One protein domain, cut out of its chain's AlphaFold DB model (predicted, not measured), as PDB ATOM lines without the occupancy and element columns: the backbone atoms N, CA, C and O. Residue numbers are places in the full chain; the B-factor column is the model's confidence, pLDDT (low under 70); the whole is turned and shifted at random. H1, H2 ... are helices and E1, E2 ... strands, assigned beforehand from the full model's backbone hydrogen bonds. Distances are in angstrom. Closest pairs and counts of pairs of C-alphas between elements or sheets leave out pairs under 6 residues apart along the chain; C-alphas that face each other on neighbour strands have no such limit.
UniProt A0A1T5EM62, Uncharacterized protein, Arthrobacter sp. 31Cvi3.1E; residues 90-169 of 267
ATOM      1  N   PRO A  90       0.036  30.703  81.689       84.56
ATOM      2  CA  PRO A  90      -1.361  31.132  81.766       84.56
ATOM      3  C   PRO A  90      -2.132  30.547  82.961       84.56
ATOM      4  O   PRO A  90      -3.298  30.873  83.111       84.56
ATOM      5  N   CYS A  91      -1.549  29.694  83.808       94.19
ATOM      6  CA  CYS A  91      -2.292  29.016  84.878       94.19
ATOM      7  C   CYS A  91      -2.100  29.683  86.231       94.19
ATOM      8  O   CYS A  91      -0.998  30.120  86.557       94.19
ATOM      9  N   LEU A  92      -3.164  29.722  87.028       93.88
ATOM     10  CA  LEU A  92      -3.222  30.426  88.303       93.88
ATOM     11  C   LEU A  92      -3.698  29.489  89.419       93.88
ATOM     12  O   LEU A  92      -4.566  28.642  89.203       93.88
ATOM     13  N   ASP A  93      -3.117  29.639  90.608       93.12
ATOM     14  CA  ASP A  93      -3.623  29.006  91.829       93.12
ATOM     15  C   ASP A  93      -4.821  29.770  92.429       93.12
ATOM     16  O   ASP A  93      -5.226  30.823  91.933       93.12
ATOM     17  N   ASP A  94      -5.368  29.265  93.543       91.56
ATOM     18  CA  ASP A  94      -6.521  29.869  94.239       91.56
ATOM     19  C   ASP A  94      -6.251  31.284  94.766       91.56
ATOM     20  O   ASP A  94      -7.173  32.024  95.112       91.56
ATOM     21  N   SER A  95      -4.976  31.659  94.858       91.88
ATOM     22  CA  SER A  95      -4.517  32.980  95.276       91.88
ATOM     23  C   SER A  95      -4.140  33.869  94.085       91.88
ATOM     24  O   SER A  95      -3.533  34.919  94.292       91.88
ATOM     25  N   TRP A  96      -4.517  33.480  92.860       89.06
ATOM     26  CA  TRP A  96      -4.239  34.183  91.602       89.06
ATOM     27  C   TRP A  96      -2.749  34.327  91.276       89.06
ATOM     28  O   TRP A  96      -2.361  35.196  90.492       89.06
ATOM     29  N   ASN A  97      -1.896  33.479  91.855       90.94
ATOM     30  CA  ASN A  97      -0.476  33.492  91.544       90.94
ATOM     31  C   ASN A  97      -0.193  32.603  90.331       90.94
ATOM     32  O   ASN A  97      -0.733  31.496  90.252       90.94
ATOM     33  N   PRO A  98       0.694  33.032  89.416       92.00
ATOM     34  CA  PRO A  98       1.104  32.208  88.289       92.00
ATOM     35  C   PRO A  98       1.766  30.900  88.739       92.00
ATOM     36  O   PRO A  98       2.714  30.899  89.529       92.00
ATOM     37  N   VAL A  99       1.287  29.784  88.196       92.69
ATOM     38  CA  VAL A  99       1.795  28.430  88.437       92.69
ATOM     39  C   VAL A  99       2.009  27.680  87.120       92.69
ATOM     40  O   VAL A  99       1.504  28.041  86.060       92.69
ATOM     41  N   SER A 100       2.782  26.592  87.168       91.81
ATOM     42  CA  SER A 100       2.929  25.705  86.010       91.81
ATOM     43  C   SER A 100       1.604  25.008  85.698       91.81
ATOM     44  O   SER A 100       1.038  24.330  86.551       91.81
ATOM     45  N   CYS A 101       1.182  25.084  84.438       90.25
ATOM     46  CA  CYS A 101      -0.002  24.405  83.924       90.25
ATOM     47  C   CYS A 101       0.120  22.870  83.846       90.25
ATOM     48  O   CYS A 101      -0.793  22.212  83.357       90.25
ATOM     49  N   ASP A 102       1.277  22.286  84.181       88.38
ATOM     50  CA  ASP A 102       1.454  20.827  84.322       88.38
ATOM     51  C   ASP A 102       1.139  20.351  85.751       88.38
ATOM     52  O   ASP A 102       1.232  19.164  86.062       88.38
ATOM     53  N   ARG A 103       0.807  21.287  86.647       88.56
ATOM     54  CA  ARG A 103       0.392  21.025  88.023       88.56
ATOM     55  C   ARG A 103      -1.077  21.389  88.194       88.56
ATOM     56  O   ARG A 103      -1.654  22.099  87.371       88.56
ATOM     57  N   ALA A 104      -1.659  20.915  89.292       90.50
ATOM     58  CA  ALA A 104      -2.973  21.368  89.722       90.50
ATOM     59  C   ALA A 104      -2.978  22.899  89.865       90.50
ATOM     60  O   ALA A 104      -2.055  23.478  90.441       90.50
ATOM     61  N   HIS A 105      -4.007  23.518  89.306       94.62
ATOM     62  CA  HIS A 105      -4.260  24.951  89.291       94.62
ATOM     63  C   HIS A 105      -5.780  25.147  89.214       94.62
ATOM     64  O   HIS A 105      -6.498  24.202  88.883       94.62
ATOM     65  N   SER A 106      -6.272  26.337  89.541       95.25
ATOM     66  CA  SER A 106      -7.712  26.601  89.646       95.25
ATOM     67  C   SER A 106      -8.243  27.592  88.628       95.25
ATOM     68  O   SER A 106      -9.457  27.722  88.489       95.25
ATOM     69  N   ALA A 107      -7.376  28.258  87.867       96.12
ATOM     70  CA  ALA A 107      -7.805  29.055  86.729       96.12
ATOM     71  C   ALA A 107      -6.768  29.085  85.602       96.12
ATOM     72  O   ALA A 107      -5.571  28.918  85.834       96.12
ATOM     73  N   GLU A 108      -7.236  29.363  84.387       96.50
ATOM     74  CA  GLU A 108      -6.394  29.659  83.229       96.50
ATOM     75  C   GLU A 108      -6.750  31.007  82.599       96.50
ATOM     76  O   GLU A 108      -7.920  31.319  82.369       96.50
ATOM     77  N   LEU A 109      -5.723  31.798  82.291       95.88
ATOM     78  CA  LEU A 109      -5.780  33.024  81.509       95.88
ATOM     79  C   LEU A 109      -5.887  32.665  80.029       95.88
ATOM     80  O   LEU A 109      -4.910  32.274  79.392       95.88
ATOM     81  N   ILE A 110      -7.089  32.845  79.490       95.00
ATOM     82  CA  ILE A 110      -7.419  32.618  78.081       95.00
ATOM     83  C   ILE A 110      -6.760  33.697  77.224       95.00
ATOM     84  O   ILE A 110      -6.137  33.403  76.205       95.00
ATOM     85  N   SER A 111      -6.902  34.959  77.644       93.69
ATOM     86  CA  SER A 111      -6.264  36.094  76.986       93.69
ATOM     87  C   SER A 111      -6.113  37.284  77.927       93.69
ATOM     88  O   SER A 111      -7.045  37.613  78.655       93.69
ATOM     89  N   ALA A 112      -4.972  37.971  77.869       91.88
ATOM     90  CA  ALA A 112      -4.784  39.252  78.559       91.88
ATOM     91  C   ALA A 112      -5.604  40.379  77.900       91.88
ATOM     92  O   ALA A 112      -6.120  41.261  78.581       91.88
ATOM     93  N   GLU A 113      -5.763  40.313  76.575       88.56
ATOM     94  CA  GLU A 113      -6.475  41.301  75.760       88.56
ATOM     95  C   GLU A 113      -7.394  40.596  74.751       88.56
ATOM     96  O   GLU A 113      -7.001  39.615  74.123       88.56
ATOM     97  N   GLY A 114      -8.618  41.084  74.557       88.00
ATOM     98  CA  GLY A 114      -9.542  40.545  73.552       88.00
ATOM     99  C   GLY A 114     -10.877  40.050  74.114       88.00
ATOM    100  O   GLY A 114     -11.206  40.322  75.272       88.00
ATOM    101  N   PRO A 115     -11.692  39.383  73.277       91.94
ATOM    102  CA  PRO A 115     -13.036  38.974  73.655       91.94
ATOM    103  C   PRO A 115     -12.999  37.872  74.713       91.94
ATOM    104  O   PRO A 115     -12.253  36.900  74.594       91.94
ATOM    105  N   CYS A 116     -13.856  38.005  75.723       95.69
ATOM    106  CA  CYS A 116     -14.072  36.972  76.726       95.69
ATOM    107  C   CYS A 116     -15.389  36.249  76.445       95.69
ATOM    108  O   CYS A 116     -16.418  36.534  77.052       95.69
ATOM    109  N   THR A 117     -15.358  35.385  75.432       94.12
ATOM    110  CA  THR A 117     -16.522  34.655  74.914       94.12
ATOM    111  C   THR A 117     -16.294  33.150  74.972       94.12
ATOM    112  O   THR A 117     -15.153  32.685  75.049       94.12
ATOM    113  N   GLN A 118     -17.380  32.375  74.892       93.62
ATOM    114  CA  GLN A 118     -17.292  30.915  74.854       93.62
ATOM    115  C   GLN A 118     -16.476  30.423  73.651       93.62
ATOM    116  O   GLN A 118     -15.660  29.519  73.800       93.62
ATOM    117  N   ASP A 119     -16.616  31.064  72.489       93.69
ATOM    118  CA  ASP A 119     -15.852  30.723  71.281       93.69
ATOM    119  C   ASP A 119     -14.345  30.941  71.461       93.69
ATOM    120  O   ASP A 119     -13.536  30.138  70.983       93.69
ATOM    121  N   ALA A 120     -13.952  31.997  72.185       94.88
ATOM    122  CA  ALA A 120     -12.554  32.237  72.530       94.88
ATOM    123  C   ALA A 120     -12.018  31.145  73.468       94.88
ATOM    124  O   ALA A 120     -10.911  30.653  73.258       94.88
ATOM    125  N   LEU A 121     -12.819  30.708  74.447       95.81
ATOM    126  CA  LEU A 121     -12.470  29.592  75.330       95.81
ATOM    127  C   LEU A 121     -12.372  28.255  74.568       95.81
ATOM    128  O   LEU A 121     -11.417  27.511  74.775       95.81
ATOM    129  N   ILE A 122     -13.305  27.958  73.657       95.44
ATOM    130  CA  ILE A 122     -13.262  26.755  72.803       95.44
ATOM    131  C   ILE A 122     -11.999  26.759  71.937       95.44
ATOM    132  O   ILE A 122     -11.298  25.750  71.864       95.44
ATOM    133  N   SER A 123     -11.680  27.902  71.327       94.69
ATOM    134  CA  SER A 123     -10.477  28.063  70.504       94.69
ATOM    135  C   SER A 123      -9.202  27.897  71.334       94.69
ATOM    136  O   SER A 123      -8.288  27.188  70.923       94.69
ATOM    137  N   TYR A 124      -9.152  28.488  72.533       94.94
ATOM    138  CA  TYR A 124      -8.048  28.315  73.483       94.94
ATOM    139  C   TYR A 124      -7.881  26.853  73.917       94.94
ATOM    140  O   TYR A 124      -6.759  26.360  74.037       94.94
ATOM    141  N   ALA A 125      -8.988  26.126  74.076       95.44
ATOM    142  CA  ALA A 125      -8.975  24.698  74.362       95.44
ATOM    143  C   ALA A 125      -8.569  23.822  73.161       95.44
ATOM    144  O   ALA A 125      -8.508  22.599  73.290       95.44
ATOM    145  N   GLY A 126      -8.286  24.413  71.995       94.81
ATOM    146  CA  GLY A 126      -7.934  23.694  70.770       94.81
ATOM    147  C   GLY A 126      -9.122  22.991  70.110       94.81
ATOM    148  O   GLY A 126      -8.934  21.955  69.474       94.81
ATOM    149  N   GLY A 127     -10.342  23.494  70.322       93.94
ATOM    150  CA  GLY A 127     -11.568  23.029  69.669       93.94
ATOM    151  C   GLY A 127     -11.974  23.883  68.469       93.94
ATOM    152  O   GLY A 127     -11.311  24.856  68.116       93.94
ATOM    153  N   ALA A 128     -13.101  23.526  67.856       91.31
ATOM    154  CA  ALA A 128     -13.713  24.271  66.761       91.31
ATOM    155  C   ALA A 128     -15.070  24.826  67.208       91.31
ATOM    156  O   ALA A 128     -16.018  24.067  67.373       91.31
ATOM    157  N   ALA A 129     -15.188  26.140  67.395       86.94
ATOM    158  CA  ALA A 129     -16.492  26.774  67.592       86.94
ATOM    159  C   ALA A 129     -17.230  26.887  66.240       86.94
ATOM    160  O   ALA A 129     -16.576  27.190  65.237       86.94
ATOM    161  N   PRO A 130     -18.556  26.655  66.168       85.50
ATOM    162  CA  PRO A 130     -19.490  26.274  67.244       85.50
ATOM    163  C   PRO A 130     -19.631  24.751  67.465       85.50
ATOM    164  O   PRO A 130     -20.509  24.303  68.200       85.50
ATOM    165  N   LEU A 131     -18.808  23.944  66.795       86.81
ATOM    166  CA  LEU A 131     -18.929  22.487  66.758       86.81
ATOM    167  C   LEU A 131     -18.613  21.807  68.103       86.81
ATOM    168  O   LEU A 131     -19.208  20.794  68.445       86.81
ATOM    169  N   ASP A 132     -17.672  22.328  68.888       93.12
ATOM    170  CA  ASP A 132     -17.387  21.828  70.235       93.12
ATOM    171  C   ASP A 132     -18.177  22.613  71.288       93.12
ATOM    172  O   ASP A 132     -18.090  23.833  71.367       93.12
ATOM    173  N   THR A 133     -18.907  21.902  72.152       94.06
ATOM    174  CA  THR A 133     -19.575  22.494  73.320       94.06
ATOM    175  C   THR A 133     -18.859  22.071  74.599       94.06
ATOM    176  O   THR A 133     -18.760  20.880  74.912       94.06
ATOM    177  N   LEU A 134     -18.357  23.051  75.350       95.06
ATOM    178  CA  LEU A 134     -17.708  22.822  76.641       95.06
ATOM    179  C   LEU A 134     -18.729  22.654  77.765       95.06
ATOM    180  O   LEU A 134     -19.869  23.114  77.666       95.06
ATOM    181  N   ARG A 135     -18.305  22.000  78.849       94.88
ATOM    182  CA  ARG A 135     -19.102  21.879  80.075       94.88
ATOM    183  C   ARG A 135     -19.617  23.239  80.552       94.88
ATOM    184  O   ARG A 135     -18.931  24.251  80.453       94.88
ATOM    185  N   VAL A 136     -20.816  23.234  81.130       91.69
ATOM    186  CA  VAL A 136     -21.495  24.454  81.590       91.69
ATOM    187  C   VAL A 136     -20.757  25.172  82.724       91.69
ATOM    188  O   VAL A 136     -20.922  26.374  82.886       91.69
ATOM    189  N   ASP A 137     -19.932  24.466  83.494       93.44
ATOM    190  CA  ASP A 137     -19.124  25.031  84.577       93.44
ATOM    191  C   ASP A 137     -17.798  25.649  84.101       93.44
ATOM    192  O   ASP A 137     -17.111  26.294  84.889       93.44
ATOM    193  N   LEU A 138     -17.470  25.527  82.812       95.31
ATOM    194  CA  LEU A 138     -16.343  26.207  82.178       95.31
ATOM    195  C   LEU A 138     -16.836  27.480  81.491       95.31
ATOM    196  O   LEU A 138     -17.168  27.479  80.303       95.31
ATOM    197  N   GLN A 139     -16.888  28.562  82.269       96.00
ATOM    198  CA  GLN A 139     -17.351  29.871  81.811       96.00
ATOM    199  C   GLN A 139     -16.206  30.889  81.811       96.00
ATOM    200  O   GLN A 139     -15.593  31.115  82.861       96.00
ATOM    201  N   PRO A 140     -15.917  31.528  80.666       96.31
ATOM    202  CA  PRO A 140     -14.937  32.594  80.600       96.31
ATOM    203  C   PRO A 140     -15.490  33.854  81.277       96.31
ATOM    204  O   PRO A 140     -16.660  34.210  81.125       96.31
ATOM    205  N   LYS A 141     -14.642  34.551  82.031       96.88
ATOM    206  CA  LYS A 141     -14.987  35.781  82.741       96.88
ATOM    207  C   LYS A 141     -13.870  36.810  82.629       96.88
ATOM    208  O   LYS A 141     -12.708  36.521  82.907       96.88
ATOM    209  N   THR A 142     -14.244  38.039  82.286       96.69
ATOM    210  CA  THR A 142     -13.329  39.181  82.324       96.69
ATOM    211  C   THR A 142     -13.063  39.591  83.768       96.69
ATOM    212  O   THR A 142     -13.996  39.836  84.538       96.69
ATOM    213  N   VAL A 143     -11.788  39.710  84.121       93.50
ATOM    214  CA  VAL A 143     -11.306  40.240  85.397       93.50
ATOM    215  C   VAL A 143     -10.498  41.504  85.124       93.50
ATOM    216  O   VAL A 143      -9.548  41.499  84.338       93.50
ATOM    217  N   GLU A 144     -10.900  42.600  85.765       92.19
ATOM    218  CA  GLU A 144     -10.274  43.910  85.593       92.19
ATOM    219  C   GLU A 144      -8.781  43.865  85.946       92.19
ATOM    220  O   GLU A 144      -8.386  43.316  86.974       92.19
ATOM    221  N   GLY A 145      -7.944  44.422  85.067       88.81
ATOM    222  CA  GLY A 145      -6.489  44.450  85.236       88.81
ATOM    223  C   GLY A 145      -5.766  43.120  84.983       88.81
ATOM    224  O   GLY A 145      -4.539  43.111  85.019       88.81
ATOM    225  N   VAL A 146      -6.487  42.026  84.707       89.88
ATOM    226  CA  VAL A 146      -5.901  40.696  84.442       89.88
ATOM    227  C   VAL A 146      -6.206  40.207  83.024       89.88
ATOM    228  O   VAL A 146      -5.295  39.778  82.322       89.88
ATOM    229  N   GLY A 147      -7.469  40.277  82.593       92.38
ATOM    230  CA  GLY A 147      -7.916  39.781  81.287       92.38
ATOM    231  C   GLY A 147      -9.054  38.765  81.389       92.38
ATOM    232  O   GLY A 147      -9.823  38.764  82.349       92.38
ATOM    233  N   CYS A 148      -9.190  37.913  80.377       96.56
ATOM    234  CA  CYS A 148     -10.192  36.856  80.305       96.56
ATOM    235  C   CYS A 148      -9.679  35.552  80.921       96.56
ATOM    236  O   CYS A 148      -8.680  34.992  80.466       96.56
ATOM    237  N   LEU A 149     -10.392  35.052  81.925       96.12
ATOM    238  CA  LEU A 149     -10.033  33.871  82.705       96.12
ATOM    239  C   LEU A 149     -11.133  32.814  82.638       96.12
ATOM    240  O   LEU A 149     -12.308  33.157  82.549       96.12
ATOM    241  N   VAL A 150     -10.770  31.543  82.767       96.88
ATOM    242  CA  VAL A 150     -11.699  30.451  83.086       96.88
ATOM    243  C   VAL A 150     -11.281  29.821  84.406       96.88
ATOM    244  O   VAL A 150     -10.117  29.477  84.585       96.88
ATOM    245  N   ALA A 151     -12.225  29.687  85.335       95.81
ATOM    246  CA  ALA A 151     -12.011  28.920  86.554       95.81
ATOM    247  C   ALA A 151     -12.231  27.429  86.268       95.81
ATOM    248  O   ALA A 151     -13.172  27.062  85.561       95.81
ATOM    249  N   LEU A 152     -11.375  26.576  86.820       94.62
ATOM    250  CA  LEU A 152     -11.516  25.132  86.739       94.62
ATOM    251  C   LEU A 152     -12.396  24.668  87.908       94.62
ATOM    252  O   LEU A 152     -12.101  25.002  89.057       94.62
ATOM    253  N   PRO A 153     -13.472  23.905  87.654       91.94
ATOM    254  CA  PRO A 153     -14.267  23.313  88.720       91.94
ATOM    255  C   PRO A 153     -13.430  22.322  89.536       91.94
ATOM    256  O   PRO A 153     -12.534  21.656  89.007       91.94
ATOM    257  N   ASP A 154     -13.764  22.185  90.820       86.75
ATOM    258  CA  ASP A 154     -13.071  21.274  91.731       86.75
ATOM    259  C   ASP A 154     -12.964  19.858  91.146       86.75
ATOM    260  O   ASP A 154     -13.937  19.270  90.664       86.75
ATOM    261  N   GLY A 155     -11.756  19.296  91.197       82.31
ATOM    262  CA  GLY A 155     -11.466  17.963  90.669       82.31
ATOM    263  C   GLY A 155     -11.215  17.905  89.158       82.31
ATOM    264  O   GLY A 155     -10.813  16.848  88.669       82.31
ATOM    265  N   LEU A 156     -11.369  19.007  88.412       86.62
ATOM    266  CA  LEU A 156     -10.926  19.085  87.020       86.62
ATOM    267  C   LEU A 156      -9.405  19.275  86.971       86.62
ATOM    268  O   LEU A 156      -8.892  20.380  86.874       86.62
ATOM    269  N   GLY A 157      -8.668  18.170  87.071       83.50
ATOM    270  CA  GLY A 157      -7.201  18.158  87.092       83.50
ATOM    271  C   GLY A 157      -6.539  18.252  85.716       83.50
ATOM    272  O   GLY A 157      -5.486  17.646  85.526       83.50
ATOM    273  N   VAL A 158      -7.153  18.938  84.748       88.62
ATOM    274  CA  VAL A 158      -6.633  19.030  83.376       88.62
ATOM    275  C   VAL A 158      -6.337  20.462  82.978       88.62
ATOM    276  O   VAL A 158      -7.009  21.386  83.418       88.62
ATOM    277  N   ARG A 159      -5.359  20.624  82.090       92.75
ATOM    278  CA  ARG A 159      -5.136  21.884  81.390       92.75
ATOM    279  C   ARG A 159      -6.221  22.072  80.327       92.75
ATOM    280  O   ARG A 159      -6.443  21.177  79.512       92.75
ATOM    281  N   ILE A 160      -6.863  23.233  80.317       94.50
ATOM    282  CA  ILE A 160      -7.831  23.644  79.305       94.50
ATOM    283  C   ILE A 160      -7.127  23.880  77.977       94.50
ATOM    284  O   ILE A 160      -7.594  23.360  76.966       94.50
ATOM    285  N   LYS A 161      -6.010  24.622  77.967       93.88
ATOM    286  CA  LYS A 161      -5.267  24.917  76.735       93.88
ATOM    287  C   LYS A 161      -4.960  23.653  75.935       93.88
ATOM    288  O   LYS A 161      -4.322  22.736  76.454       93.88
ATOM    289  N   ASP A 162      -5.387  23.638  74.674       92.69
ATOM    290  CA  ASP A 162      -5.244  22.510  73.740       92.69
ATOM    291  C   ASP A 162      -5.888  21.182  74.218       92.69
ATOM    292  O   ASP A 162      -5.704  20.128  73.598       92.69
ATOM    293  N   GLY A 163      -6.677  21.198  75.300       92.69
ATOM    294  CA  GLY A 163      -7.251  20.008  75.925       92.69
ATOM    295  C   GLY A 163      -8.223  19.240  75.025       92.69
ATOM    296  O   GLY A 163      -8.244  18.009  75.061       92.69
ATOM    297  N   LEU A 164      -8.968  19.921  74.144       93.56
ATOM    298  CA  LEU A 164      -9.875  19.290  73.171       93.56
ATOM    299  C   LEU A 164      -9.147  18.582  72.020       93.56
ATOM    300  O   LEU A 164      -9.738  17.709  71.381       93.56
ATOM    301  N   SER A 165      -7.880  18.930  71.783       87.56
ATOM    302  CA  SER A 165      -6.989  18.257  70.831       87.56
ATOM    303  C   SER A 165      -6.156  17.138  71.483       87.56
ATOM    304  O   SER A 165      -5.514  16.350  70.789       87.56
ATOM    305  N   GLY A 166      -6.152  17.064  72.818       79.81
ATOM    306  CA  GLY A 166      -5.328  16.150  73.604       79.81
ATOM    307  C   GLY A 166      -5.978  14.803  73.941       79.81
ATOM    308  O   GLY A 166      -7.002  14.394  73.391       79.81
ATOM    309  N   ARG A 167      -5.366  14.080  74.889       72.19
ATOM    310  CA  ARG A 167      -5.884  12.791  75.395       72.19
ATOM    311  C   ARG A 167      -7.138  12.956  76.253       72.19
ATOM    312  O   ARG A 167      -8.007  12.094  76.211       72.19
ATOM    313  N   ASP A 168      -7.248  14.081  76.949       77.69
ATOM    314  CA  ASP A 168      -8.319  14.366  77.910       77.69
ATOM    315  C   ASP A 168      -9.508  15.090  77.263       77.69
ATOM    316  O   ASP A 168     -10.363  15.657  77.929       77.69
ATOM    317  N   HIS A 169      -9.606  15.057  75.938       87.50
ATOM    318  CA  HIS A 169     -10.575  15.826  75.165       87.50
ATOM    319  C   HIS A 169     -12.042  15.555  75.522       87.50
ATOM    320  O   HIS A 169     -12.908  16.388  75.262       87.50
TER     321      HIS A 169
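What this domain is: This is residues 90 to 169 of the 267 residues of an uncharacterized protein of Arthrobacter sp. 31Cvi3.1E (UniProt A0A1T5EM62). With little regular structure, this is a small twisted sheet of three strands with one short helix, H1, crossing one face and long loops around them. The 80 printed residues hold E1, H1, E2 and E3 in that order; the sheet, E1 - E3 - E2, is antiparallel. The class is mixed, with 21 residues in named elements; the whole is compact, radius of gyration of the C-alphas 11.7 A, spans 33 by 27 by 18 A.

How they stand to each other: E1, residues 107 to 111, is antiparallel to E3, residues 147 to 151; N 108 and O 150, 2.9 A apart, are within hydrogen-bond range. H1, residues 118 to 124, is on the sheet, height 9.3 A, across the strands at 88 degrees to E3 on the local plane; its closest C-alphas with E1 are Tyr 124 and Ile 110, 6.3 A apart. Every O i to N i+4 pair in H1 is within hydrogen-bond range. E2, residues 140 to 143, forms a hairpin with E3; N 141 and O 149 are within hydrogen-bond range at 2.8 A. E1, H1 and E2 make a split strand-helix-strand unit, two strands of one sheet that are not neighbours, with a helix between them along the chain and E3 between them in the sheet; its crossover is right-handed.

Where its parts are: E1 begins at C-alpha 107 (-7.805, 29.055, 86.729) and measures 12.1 A, H1 9.7 A, E2 9.7 A; E3, 12.7 A, ends at C-alpha 151 (-12.011, 28.920, 86.554).

The domain as a whole: The farthest C-alphas, Ser 95 and Leu 131, are 33.6 A apart. H1 to E2 is a long link; the printed part has no cut, and no printed residue is under 70 in pLDDT.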